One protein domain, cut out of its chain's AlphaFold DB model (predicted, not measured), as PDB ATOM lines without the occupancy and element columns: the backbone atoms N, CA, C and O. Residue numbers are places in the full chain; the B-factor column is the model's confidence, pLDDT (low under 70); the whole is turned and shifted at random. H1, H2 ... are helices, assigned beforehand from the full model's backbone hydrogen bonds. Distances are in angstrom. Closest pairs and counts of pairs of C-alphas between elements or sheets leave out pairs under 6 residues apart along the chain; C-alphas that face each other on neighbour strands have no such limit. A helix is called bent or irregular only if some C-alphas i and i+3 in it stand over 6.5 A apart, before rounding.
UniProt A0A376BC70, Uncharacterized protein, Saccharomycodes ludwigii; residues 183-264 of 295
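Overview. This is residues 183 to 264 of the 295 residues of an uncharacterized protein of Saccharomycodes ludwigii (UniProt A0A376BC70). Two long helices, H3 and H1, cross face to face as a lopsided X, and a short third helix, H2, sits across the open side between the last part of H1 and the first part of H3. H3 runs along most of the long axis, and residues 226 to 231, the last residue of H2 and the link from H2 to H3, stick out at one end. The printed part has 82 residues with three named helices, H1, H2 and H3 in chain order, and no named strand; the class is all helix. The whole is loose, with a radius of gyration of the C-alphas of 15.6 A, and elongated, with spans of 51 by 27 by 16 A.

Along the chain. H3, the longest helix, takes residues 232 to 262 and measures 43.3 A from first to last C-alpha; C-alpha 232 is at (-29.131, -23.072, -24.167) and C-alpha 262 at (-18.032, -17.972, -65.688). It has a kink of 26 degrees near residue 239. H1 takes residues 184 to 205, measures 30.7 A and begins with C-alpha 184 at (-22.179, -27.759, -52.348). It has a kink of 28 degrees near residue 191, yet it is neither bent nor irregular, but only just: C-alphas 191 and 194 are 6.2 A apart. H2 takes residues 217 to 226 and measures 14.1 A.

Arrangement. H3 and H1 touch, with 26 pairs of C-alphas within 8 A. Their closest C-alphas are those of Thr 188 and Cys 248, 4.9 A apart. They run opposite ways at a steep tilt of 52 degrees, centre to centre 7.7 A. H2 and H3 are close but not clearly touching: the closest C-alphas, those of Leu 224 and Lys 235, are 6.5 A apart. These two run opposite ways at a shallow tilt of 24 degrees. H1 and H2 are near each other, with 5 pairs of C-alphas within 10 A and the closest 8.1 A apart. In H2 and H3 every O i to N i+4 pair is within hydrogen-bond range; in H1 15 of 18 are.

Size, cuts and confidence. The two C-alphas farthest apart are those of Asn 228 and Asn 264, at 53.0 A, while the first and last printed C-alphas, of Ser 183 and Asn 264, are 19.0 A apart. The link from H1 to H2, 11 residues, is long, and the link from H2 to H3, 5 residues, is tight. Residues 226 to 231, of which 226 belongs to H2, stand free. The printed part has no cut. The mean pLDDT of the printed part is 85.5, and it is under 70 at residues 207 to 214 and 263 to 264.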
ATOM      1  N   SER A 183     -23.900 -31.210 -55.169       85.25
ATOM      2  CA  SER A 183     -23.069 -30.019 -55.316       85.25
ATOM      3  C   SER A 183     -23.251 -29.155 -54.073       85.25
ATOM      4  O   SER A 183     -24.391 -28.902 -53.678       85.25
ATOM      5  N   PHE A 184     -22.151 -28.671 -53.493       89.94
ATOM      6  CA  PHE A 184     -22.179 -27.759 -52.348       89.94
ATOM      7  C   PHE A 184     -23.068 -26.533 -52.595       89.94
ATOM      8  O   PHE A 184     -23.817 -26.140 -51.708       89.94
ATOM      9  N   GLY A 185     -23.107 -25.997 -53.821       89.94
ATOM     10  CA  GLY A 185     -24.018 -24.903 -54.179       89.94
ATOM     11  C   GLY A 185     -25.507 -25.261 -54.067       89.94
ATOM     12  O   GLY A 185     -26.337 -24.404 -53.789       89.94
ATOM     13  N   VAL A 186     -25.870 -26.533 -54.260       90.69
ATOM     14  CA  VAL A 186     -27.250 -27.007 -54.066       90.69
ATOM     15  C   VAL A 186     -27.553 -27.180 -52.582       90.69
ATOM     16  O   VAL A 186     -28.621 -26.761 -52.144       90.69
ATOM     17  N   LEU A 187     -26.624 -27.775 -51.829       93.38
ATOM     18  CA  LEU A 187     -26.767 -27.995 -50.389       93.38
ATOM     19  C   LEU A 187     -26.938 -26.667 -49.639       93.38
ATOM     20  O   LEU A 187     -27.916 -26.490 -48.921       93.38
ATOM     21  N   THR A 188     -26.039 -25.715 -49.882       96.12
ATOM     22  CA  THR A 188     -26.084 -24.377 -49.273       96.12
ATOM     23  C   THR A 188     -27.349 -23.616 -49.644       96.12
ATOM     24  O   THR A 188     -27.940 -22.985 -48.776       96.12
ATOM     25  N   GLY A 189     -27.842 -23.740 -50.880       93.81
ATOM     26  CA  GLY A 189     -29.120 -23.143 -51.273       93.81
ATOM     27  C   GLY A 189     -30.314 -23.716 -50.502       93.81
ATOM     28  O   GLY A 189     -31.194 -22.964 -50.102       93.81
ATOM     29  N   TYR A 190     -30.343 -25.031 -50.250       94.62
ATOM     30  CA  TYR A 190     -31.412 -25.648 -49.453       94.62
ATOM     31  C   TYR A 190     -31.332 -25.289 -47.971       94.62
ATOM     32  O   TYR A 190     -32.373 -25.067 -47.367       94.62
ATOM     33  N   LEU A 191     -30.125 -25.210 -47.402       95.88
ATOM     34  CA  LEU A 191     -29.927 -24.801 -46.008       95.88
ATOM     35  C   LEU A 191     -30.219 -23.312 -45.791       95.88
ATOM     36  O   LEU A 191     -30.740 -22.937 -44.747       95.88
ATOM     37  N   SER A 192     -29.947 -22.464 -46.785       95.25
ATOM     38  CA  SER A 192     -30.175 -21.019 -46.669       95.25
ATOM     39  C   SER A 192     -31.656 -20.660 -46.543       95.25
ATOM     40  O   SER A 192     -31.971 -19.679 -45.885       95.25
ATOM     41  N   VAL A 193     -32.571 -21.440 -47.133       94.75
ATOM     42  CA  VAL A 193     -34.019 -21.161 -47.082       94.75
ATOM     43  C   VAL A 193     -34.574 -21.164 -45.650       94.75
ATOM     44  O   VAL A 193     -35.117 -20.137 -45.252       94.75
ATOM     45  N   PRO A 194     -34.459 -22.243 -44.848       95.38
ATOM     46  CA  PRO A 194     -34.985 -22.244 -43.485       95.38
ATOM     47  C   PRO A 194     -34.299 -21.205 -42.599       95.38
ATOM     48  O   PRO A 194     -34.983 -20.549 -41.815       95.38
ATOM     49  N   PHE A 195     -32.985 -20.999 -42.751       95.62
ATOM     50  CA  PHE A 195     -32.298 -19.962 -41.990       95.62
ATOM     51  C   PHE A 195     -32.830 -18.565 -42.336       95.62
ATOM     52  O   PHE A 195     -33.211 -17.826 -41.434       95.62
ATOM     53  N   LEU A 196     -32.947 -18.231 -43.626       93.00
ATOM     54  CA  LEU A 196     -33.459 -16.939 -44.090       93.00
ATOM     55  C   LEU A 196     -34.909 -16.697 -43.661       93.00
ATOM     56  O   LEU A 196     -35.231 -15.607 -43.193       93.00
ATOM     57  N   THR A 197     -35.773 -17.709 -43.768       91.88
ATOM     58  CA  THR A 197     -37.158 -17.626 -43.284       91.88
ATOM     59  C   THR A 197     -37.197 -17.328 -41.789       91.88
ATOM     60  O   THR A 197     -37.946 -16.452 -41.357       91.88
ATOM     61  N   TYR A 198     -36.369 -18.015 -40.999       92.75
ATOM     62  CA  TYR A 198     -36.301 -17.790 -39.560       92.75
ATOM     63  C   TYR A 198     -35.750 -16.399 -39.213       92.75
ATOM     64  O   TYR A 198     -36.280 -15.737 -38.324       92.75
ATOM     65  N   HIS A 199     -34.764 -15.898 -39.959       90.31
ATOM     66  CA  HIS A 199     -34.275 -14.526 -39.812       90.31
ATOM     67  C   HIS A 199     -35.356 -13.484 -40.115       90.31
ATOM     68  O   HIS A 199     -35.579 -12.600 -39.292       90.31
ATOM     69  N   ILE A 200     -36.087 -13.609 -41.229       87.50
ATOM     70  CA  ILE A 200     -37.197 -12.695 -41.555       87.50
ATOM     71  C   ILE A 200     -38.265 -12.737 -40.454       87.50
ATOM     72  O   ILE A 200     -38.762 -11.692 -40.031       87.50
ATOM     73  N   TYR A 201     -38.595 -13.934 -39.963       87.50
ATOM     74  CA  TYR A 201     -39.528 -14.111 -38.855       87.50
ATOM     75  C   TYR A 201     -39.065 -13.374 -37.589       87.50
ATOM     76  O   TYR A 201     -39.839 -12.610 -37.008       87.50
ATOM     77  N   LEU A 202     -37.798 -13.541 -37.195       85.88
ATOM     78  CA  LEU A 202     -37.241 -12.884 -36.014       85.88
ATOM     79  C   LEU A 202     -37.179 -11.360 -36.151       85.88
ATOM     80  O   LEU A 202     -37.542 -10.676 -35.200       85.88
ATOM     81  N   MET A 203     -36.743 -10.834 -37.299       81.75
ATOM     82  CA  MET A 203     -36.559  -9.386 -37.487       81.75
ATOM     83  C   MET A 203     -37.881  -8.627 -37.614       81.75
ATOM     84  O   MET A 203     -37.970  -7.477 -37.189       81.75
ATOM     85  N   LYS A 204     -38.893  -9.249 -38.237       77.81
ATOM     86  CA  LYS A 204     -40.083  -8.533 -38.725       77.81
ATOM     87  C   LYS A 204     -41.397  -8.968 -38.086       77.81
ATOM     88  O   LYS A 204     -42.342  -8.189 -38.039       77.81
ATOM     89  N   PHE A 205     -41.486 -10.207 -37.608       72.75
ATOM     90  CA  PHE A 205     -42.739 -10.768 -37.089       72.75
ATOM     91  C   PHE A 205     -42.706 -11.067 -35.592       72.75
ATOM     92  O   PHE A 205     -43.758 -11.308 -34.995       72.75
ATOM     93  N   SER A 206     -41.534 -11.029 -34.958       74.62
ATOM     94  CA  SER A 206     -41.393 -11.375 -33.547       74.62
ATOM     95  C   SER A 206     -41.870 -10.254 -32.613       74.62
ATOM     96  O   SER A 206     -41.086  -9.640 -31.893       74.62
ATOM     97  N   LYS A 207     -43.190 -10.048 -32.541       65.56
ATOM     98  CA  LYS A 207     -43.855  -9.083 -31.637       65.56
ATOM     99  C   LYS A 207     -43.467  -9.244 -30.163       65.56
ATOM    100  O   LYS A 207     -43.584  -8.314 -29.382       65.56
ATOM    101  N   LYS A 208     -42.977 -10.427 -29.778       65.69
ATOM    102  CA  LYS A 208     -42.487 -10.712 -28.425       65.69
ATOM    103  C   LYS A 208     -41.226  -9.916 -28.057       65.69
ATOM    104  O   LYS A 208     -40.939  -9.785 -26.873       65.69
ATOM    105  N   LEU A 209     -40.463  -9.438 -29.044       65.62
ATOM    106  CA  LEU A 209     -39.199  -8.728 -28.823       65.62
ATOM    107  C   LEU A 209     -39.301  -7.207 -29.003       65.62
ATOM    108  O   LEU A 209     -38.437  -6.498 -28.503       65.62
ATOM    109  N   SER A 210     -40.327  -6.695 -29.686       59.00
ATOM    110  CA  SER A 210     -40.566  -5.253 -29.818       59.00
ATOM    111  C   SER A 210     -42.031  -4.980 -30.157       59.00
ATOM    112  O   SER A 210     -42.584  -5.607 -31.062       59.00
ATOM    113  N   ASN A 211     -42.640  -4.012 -29.463       60.44
ATOM    114  CA  ASN A 211     -43.973  -3.496 -29.795       60.44
ATOM    115  C   ASN A 211     -43.954  -2.641 -31.077       60.44
ATOM    116  O   ASN A 211     -44.973  -2.537 -31.757       60.44
ATOM    117  N   ASN A 212     -42.787  -2.098 -31.448       55.28
ATOM    118  CA  ASN A 212     -42.605  -1.184 -32.573       55.28
ATOM    119  C   ASN A 212     -41.814  -1.860 -33.704       55.28
ATOM    120  O   ASN A 212     -40.663  -1.516 -33.945       55.28
ATOM    121  N   GLY A 213     -42.436  -2.836 -34.374       55.78
ATOM    122  CA  GLY A 213     -42.220  -3.233 -35.781       55.78
ATOM    123  C   GLY A 213     -40.855  -3.767 -36.251       55.78
ATOM    124  O   GLY A 213     -40.828  -4.787 -36.936       55.78
ATOM    125  N   ASN A 214     -39.741  -3.114 -35.919       62.72
ATOM    126  CA  ASN A 214     -38.397  -3.455 -36.383       62.72
ATOM    127  C   ASN A 214     -37.519  -3.876 -35.205       62.72
ATOM    128  O   ASN A 214     -37.353  -3.140 -34.232       62.72
ATOM    129  N   ILE A 215     -36.962  -5.080 -35.303       72.50
ATOM    130  CA  ILE A 215     -36.112  -5.668 -34.270       72.50
ATOM    131  C   ILE A 215     -34.691  -5.705 -34.803       72.50
ATOM    132  O   ILE A 215     -34.428  -6.329 -35.828       72.50
ATOM    133  N   ASP A 216     -33.782  -5.050 -34.091       75.56
ATOM    134  CA  ASP A 216     -32.357  -5.121 -34.387       75.56
ATOM    135  C   ASP A 216     -31.688  -6.287 -33.638       75.56
ATOM    136  O   ASP A 216     -32.172  -6.768 -32.603       75.56
ATOM    137  N   PHE A 217     -30.538  -6.732 -34.143       79.56
ATOM    138  CA  PHE A 217     -29.731  -7.777 -33.525       79.56
ATOM    139  C   PHE A 217     -29.341  -7.426 -32.085       79.56
ATOM    140  O   PHE A 217     -29.313  -8.317 -31.240       79.56
ATOM    141  N   GLY A 218     -29.119  -6.144 -31.770       79.31
ATOM    142  CA  GLY A 218     -28.837  -5.697 -30.401       79.31
ATOM    143  C   GLY A 218     -29.956  -6.040 -29.409       79.31
ATOM    144  O   GLY A 218     -29.685  -6.548 -28.320       79.31
ATOM    145  N   ILE A 219     -31.220  -5.861 -29.810       82.69
ATOM    146  CA  ILE A 219     -32.393  -6.202 -28.985       82.69
ATOM    147  C   ILE A 219     -32.458  -7.715 -28.767       82.69
ATOM    148  O   ILE A 219     -32.686  -8.175 -27.647       82.69
ATOM    149  N   ILE A 220     -32.210  -8.498 -29.819       84.31
ATOM    150  CA  ILE A 220     -32.179  -9.965 -29.739       84.31
ATOM    151  C   ILE A 220     -31.051 -10.448 -28.840       84.31
ATOM    152  O   ILE A 220     -31.279 -11.320 -28.005       84.31
ATOM    153  N   HIS A 221     -29.859  -9.878 -28.983       85.25
ATOM    154  CA  HIS A 221     -28.708 -10.218 -28.160       85.25
ATOM    155  C   HIS A 221     -28.995  -9.942 -26.679       85.25
ATOM    156  O   HIS A 221     -28.836 -10.834 -25.845       85.25
ATOM    157  N   ASN A 222     -29.520  -8.753 -26.368       85.12
ATOM    158  CA  ASN A 222     -29.895  -8.364 -25.011       85.12
ATOM    159  C   ASN A 222     -30.994  -9.272 -24.433       85.12
ATOM    160  O   ASN A 222     -30.880  -9.766 -23.312       85.12
ATOM    161  N   TYR A 223     -32.034  -9.566 -25.222       84.69
ATOM    162  CA  TYR A 223     -33.109 -10.478 -24.832       84.69
ATOM    163  C   TYR A 223     -32.593 -11.903 -24.578       84.69
ATOM    164  O   TYR A 223     -32.998 -12.542 -23.609       84.69
ATOM    165  N   LEU A 224     -31.673 -12.401 -25.407       86.75
ATOM    166  CA  LEU A 224     -31.062 -13.722 -25.239       86.75
ATOM    167  C   LEU A 224     -30.160 -13.818 -24.010       86.75
ATOM    168  O   LEU A 224     -30.038 -14.898 -23.423       86.75
ATOM    169  N   HIS A 225     -29.494 -12.724 -23.654       85.88
ATOM    170  CA  HIS A 225     -28.573 -12.701 -22.528       85.88
ATOM    171  C   HIS A 225     -29.310 -12.534 -21.194       85.88
ATOM    172  O   HIS A 225     -29.029 -13.275 -20.256       85.88
ATOM    173  N   ASN A 226     -30.303 -11.645 -21.138       86.44
ATOM    174  CA  ASN A 226     -30.959 -11.265 -19.883       86.44
ATOM    175  C   ASN A 226     -32.200 -12.102 -19.550       86.44
ATOM    176  O   ASN A 226     -32.714 -12.032 -18.436       86.44
ATOM    177  N   ASN A 227     -32.715 -12.891 -20.496       84.00
ATOM    178  CA  ASN A 227     -33.880 -13.731 -20.249       84.00
ATOM    179  C   ASN A 227     -33.479 -15.158 -19.847       84.00
ATOM    180  O   ASN A 227     -33.219 -16.021 -20.691       84.00
ATOM    181  N   ASN A 228     -33.533 -15.425 -18.543       84.75
ATOM    182  CA  ASN A 228     -33.207 -16.727 -17.953       84.75
ATOM    183  C   ASN A 228     -34.159 -17.861 -18.378       84.75
ATOM    184  O   ASN A 228     -33.849 -19.030 -18.167       84.75
ATOM    185  N   ARG A 229     -35.308 -17.553 -19.004       86.06
ATOM    186  CA  ARG A 229     -36.245 -18.569 -19.519       86.06
ATOM    187  C   ARG A 229     -35.807 -19.180 -20.852       86.06
ATOM    188  O   ARG A 229     -36.417 -20.147 -21.305       86.06
ATOM    189  N   ILE A 230     -34.800 -18.613 -21.514       86.06
ATOM    190  CA  ILE A 230     -34.321 -19.118 -22.803       86.06
ATOM    191  C   ILE A 230     -33.254 -20.176 -22.550       86.06
ATOM    192  O   ILE A 230     -32.153 -19.880 -22.087       86.06
ATOM    193  N   THR A 231     -33.583 -21.416 -22.901       90.69
ATOM    194  CA  THR A 231     -32.664 -22.549 -22.785       90.69
ATOM    195  C   THR A 231     -31.436 -22.361 -23.677       90.69
ATOM    196  O   THR A 231     -31.485 -21.673 -24.702       90.69
ATOM    197  N   PHE A 232     -30.334 -23.030 -23.331       89.50
ATOM    198  CA  PHE A 232     -29.131 -23.072 -24.167       89.50
ATOM    199  C   PHE A 232     -29.451 -23.473 -25.617       89.50
ATOM    200  O   PHE A 232     -29.007 -22.810 -26.551       89.50
ATOM    201  N   GLY A 233     -30.316 -24.479 -25.809       89.44
ATOM    202  CA  GLY A 233     -30.788 -24.888 -27.134       89.44
ATOM    203  C   GLY A 233     -31.492 -23.763 -27.901       89.44
ATOM    204  O   GLY A 233     -31.236 -23.581 -29.089       89.44
ATOM    205  N   GLY A 234     -32.306 -22.945 -27.224       87.75
ATOM    206  CA  GLY A 234     -32.922 -21.758 -27.824       87.75
ATOM    207  C   GLY A 234     -31.894 -20.718 -28.280       87.75
ATOM    208  O   GLY A 234     -32.005 -20.193 -29.389       87.75
ATOM    209  N   LYS A 235     -30.852 -20.467 -27.473       89.69
ATOM    210  CA  LYS A 235     -29.750 -19.558 -27.843       89.69
ATOM    211  C   LYS A 235     -28.977 -20.082 -29.056       89.69
ATOM    212  O   LYS A 235     -28.737 -19.325 -29.994       89.69
ATOM    213  N   VAL A 236     -28.646 -21.376 -29.069       91.31
ATOM    214  CA  VAL A 236     -27.947 -22.034 -30.187       91.31
ATOM    215  C   VAL A 236     -28.768 -21.973 -31.472       91.31
ATOM    216  O   VAL A 236     -28.207 -21.680 -32.522       91.31
ATOM    217  N   LEU A 237     -30.084 -22.191 -31.412       90.62
ATOM    218  CA  LEU A 237     -30.945 -22.081 -32.593       90.62
ATOM    219  C   LEU A 237     -30.957 -20.658 -33.159       90.62
ATOM    220  O   LEU A 237     -30.825 -20.485 -34.372       90.62
ATOM    221  N   ILE A 238     -31.070 -19.644 -32.295       90.75
ATOM    222  CA  ILE A 238     -31.107 -18.251 -32.746       90.75
ATOM    223  C   ILE A 238     -29.761 -17.842 -33.341       90.75
ATOM    224  O   ILE A 238     -29.716 -17.491 -34.520       90.75
ATOM    225  N   TYR A 239     -28.657 -17.959 -32.601       91.69
ATOM    226  CA  TYR A 239     -27.331 -17.611 -33.131       91.69
ATOM    227  C   TYR A 239     -26.933 -18.476 -34.328       91.69
ATOM    228  O   TYR A 239     -26.424 -17.961 -35.324       91.69
ATOM    229  N   GLY A 240     -27.224 -19.776 -34.268       93.12
ATOM    230  CA  GLY A 240     -26.963 -20.720 -35.347       93.12
ATOM    231  C   GLY A 240     -27.676 -20.342 -36.641       93.12
ATOM    232  O   GLY A 240     -27.108 -20.526 -37.714       93.12
ATOM    233  N   SER A 241     -28.868 -19.742 -36.566       93.06
ATOM    234  CA  SER A 241     -29.557 -19.241 -37.757       93.06
ATOM    235  C   SER A 241     -28.826 -18.068 -38.421       93.06
ATOM    236  O   SER A 241     -28.646 -18.092 -39.636       93.06
ATOM    237  N   PHE A 242     -28.326 -17.091 -37.653       91.88
ATOM    238  CA  PHE A 242     -27.554 -15.966 -38.196       91.88
ATOM    239  C   PHE A 242     -26.236 -16.441 -38.809       91.88
ATOM    240  O   PHE A 242     -25.932 -16.107 -39.954       91.88
ATOM    241  N   ILE A 243     -25.497 -17.288 -38.087       94.38
ATOM    242  CA  ILE A 243     -24.254 -17.899 -38.580       94.38
ATOM    243  C   ILE A 243     -24.538 -18.716 -39.849       94.38
ATOM    244  O   ILE A 243     -23.791 -18.642 -40.825       94.38
ATOM    245  N   GLY A 244     -25.648 -19.455 -39.863       95.19
ATOM    246  CA  GLY A 244     -26.104 -20.244 -40.999       95.19
ATOM    247  C   GLY A 244     -26.376 -19.402 -42.245       95.19
ATOM    248  O   GLY A 244     -25.937 -19.787 -43.329       95.19
ATOM    249  N   ILE A 245     -27.041 -18.247 -42.115       94.62
ATOM    250  CA  ILE A 245     -27.263 -17.318 -43.241       94.62
ATOM    251  C   ILE A 245     -25.949 -16.727 -43.725       94.62
ATOM    252  O   ILE A 245     -25.721 -16.701 -44.933       94.62
ATOM    253  N   ILE A 246     -25.085 -16.274 -42.817       93.50
ATOM    254  CA  ILE A 246     -23.796 -15.690 -43.197       93.50
ATOM    255  C   ILE A 246     -22.977 -16.733 -43.965       93.50
ATOM    256  O   ILE A 246     -22.554 -16.479 -45.086       93.50
ATOM    257  N   GLY A 247     -22.828 -17.948 -43.434       95.38
ATOM    258  CA  GLY A 247     -22.059 -19.005 -44.088       95.38
ATOM    259  C   GLY A 247     -22.709 -19.524 -45.374       95.38
ATOM    260  O   GLY A 247     -22.141 -19.417 -46.463       95.38
ATOM    261  N   CYS A 248     -23.908 -20.106 -45.270       96.19
ATOM    262  CA  CYS A 248     -24.566 -20.750 -46.409       96.19
ATOM    263  C   CYS A 248     -25.056 -19.732 -47.440       96.19
ATOM    264  O   CYS A 248     -24.926 -19.979 -48.640       96.19
ATOM    265  N   GLY A 249     -25.602 -18.604 -46.982       94.31
ATOM    266  CA  GLY A 249     -26.148 -17.557 -47.840       94.31
ATOM    267  C   GLY A 249     -25.063 -16.861 -48.648       94.31
ATOM    268  O   GLY A 249     -25.163 -16.834 -49.876       94.31
ATOM    269  N   LEU A 250     -23.985 -16.387 -48.007       94.12
ATOM    270  CA  LEU A 250     -22.879 -15.752 -48.738       94.12
ATOM    271  C   LEU A 250     -22.213 -16.732 -49.698       94.12
ATOM    272  O   LEU A 250     -22.003 -16.390 -50.861       94.12
ATOM    273  N   TYR A 251     -21.960 -17.973 -49.265       95.88
ATOM    274  CA  TYR A 251     -21.424 -18.989 -50.170       95.88
ATOM    275  C   TYR A 251     -22.339 -19.200 -51.380       95.88
ATOM    276  O   TYR A 251     -21.859 -19.239 -52.513       95.88
ATOM    277  N   HIS A 252     -23.655 -19.327 -51.170       95.50
ATOM    278  CA  HIS A 252     -24.612 -19.546 -52.254       95.50
ATOM    279  C   HIS A 252     -24.636 -18.376 -53.245       95.50
ATOM    280  O   HIS A 252     -24.650 -18.610 -54.456       95.50
ATOM    281  N   ILE A 253     -24.584 -17.140 -52.739       94.19
ATOM    282  CA  ILE A 253     -24.533 -15.916 -53.543       94.19
ATOM    283  C   ILE A 253     -23.232 -15.869 -54.353       94.19
ATOM    284  O   ILE A 253     -23.288 -15.784 -55.579       94.19
ATOM    285  N   VAL A 254     -22.068 -16.003 -53.709       94.12
ATOM    286  CA  VAL A 254     -20.751 -15.918 -54.372       94.12
ATOM    287  C   VAL A 254     -20.566 -17.041 -55.392       94.12
ATOM    288  O   VAL A 254     -20.195 -16.794 -56.541       94.12
ATOM    289  N   HIS A 255     -20.887 -18.284 -55.024       92.81
ATOM    290  CA  HIS A 255     -20.855 -19.415 -55.953       92.81
ATOM    291  C   HIS A 255     -21.860 -19.225 -57.104       92.81
ATOM    292  O   HIS A 255     -21.576 -19.586 -58.250       92.81
ATOM    293  N   GLY A 256     -23.034 -18.655 -56.816       91.69
ATOM    294  CA  GLY A 256     -24.050 -18.294 -57.802       91.69
ATOM    295  C   GLY A 256     -23.529 -17.287 -58.825       91.69
ATOM    296  O   GLY A 256     -23.610 -17.560 -60.021       91.69
ATOM    297  N   TRP A 257     -22.929 -16.187 -58.369       92.50
ATOM    298  CA  TRP A 257     -22.325 -15.150 -59.212       92.50
ATOM    299  C   TRP A 257     -21.125 -15.653 -60.010       92.50
ATOM    300  O   TRP A 257     -21.051 -15.424 -61.217       92.50
ATOM    301  N   SER A 258     -20.243 -16.433 -59.382       91.44
ATOM    302  CA  SER A 258     -19.148 -17.112 -60.083       91.44
ATOM    303  C   SER A 258     -19.691 -17.955 -61.239       91.44
ATOM    304  O   SER A 258     -19.208 -17.876 -62.366       91.44
ATOM    305  N   ARG A 259     -20.774 -18.710 -61.024       87.25
ATOM    306  CA  ARG A 259     -21.422 -19.448 -62.117       87.25
ATOM    307  C   ARG A 259     -22.133 -18.556 -63.121       87.25
ATOM    308  O   ARG A 259     -22.109 -18.882 -64.305       87.25
ATOM    309  N   TYR A 260     -22.759 -17.478 -62.670       87.44
ATOM    310  CA  TYR A 260     -23.475 -16.536 -63.520       87.44
ATOM    311  C   TYR A 260     -22.549 -15.950 -64.592       87.44
ATOM    312  O   TYR A 260     -22.910 -15.954 -65.768       87.44
ATOM    313  N   PHE A 261     -21.340 -15.535 -64.201       86.56
ATOM    314  CA  PHE A 261     -20.354 -14.954 -65.110       86.56
ATOM    315  C   PHE A 261     -19.490 -16.005 -65.817       86.56
ATOM    316  O   PHE A 261     -19.325 -15.944 -67.034       86.56
ATOM    317  N   CYS A 262     -18.986 -17.019 -65.105       78.56
ATOM    318  CA  CYS A 262     -18.032 -17.972 -65.688       78.56
ATOM    319  C   CYS A 262     -18.690 -19.037 -66.578       78.56
ATOM    320  O   CYS A 262     -18.028 -19.625 -67.429       78.56
ATOM    321  N   HIS A 263     -19.987 -19.320 -66.407       62.78
ATOM    322  CA  HIS A 263     -20.717 -20.281 -67.246       62.78
ATOM    323  C   HIS A 263     -21.653 -19.590 -68.244       62.78
ATOM    324  O   HIS A 263     -22.681 -20.160 -68.612       62.78
ATOM    325  N   ASN A 264     -21.275 -18.412 -68.756       49.38
ATOM    326  CA  ASN A 264     -22.053 -17.618 -69.720       49.38
ATOM    327  C   ASN A 264     -22.337 -18.301 -71.076       49.38
ATOM    328  O   ASN A 264     -22.884 -17.698 -71.996       49.38
TER     329      ASN A 264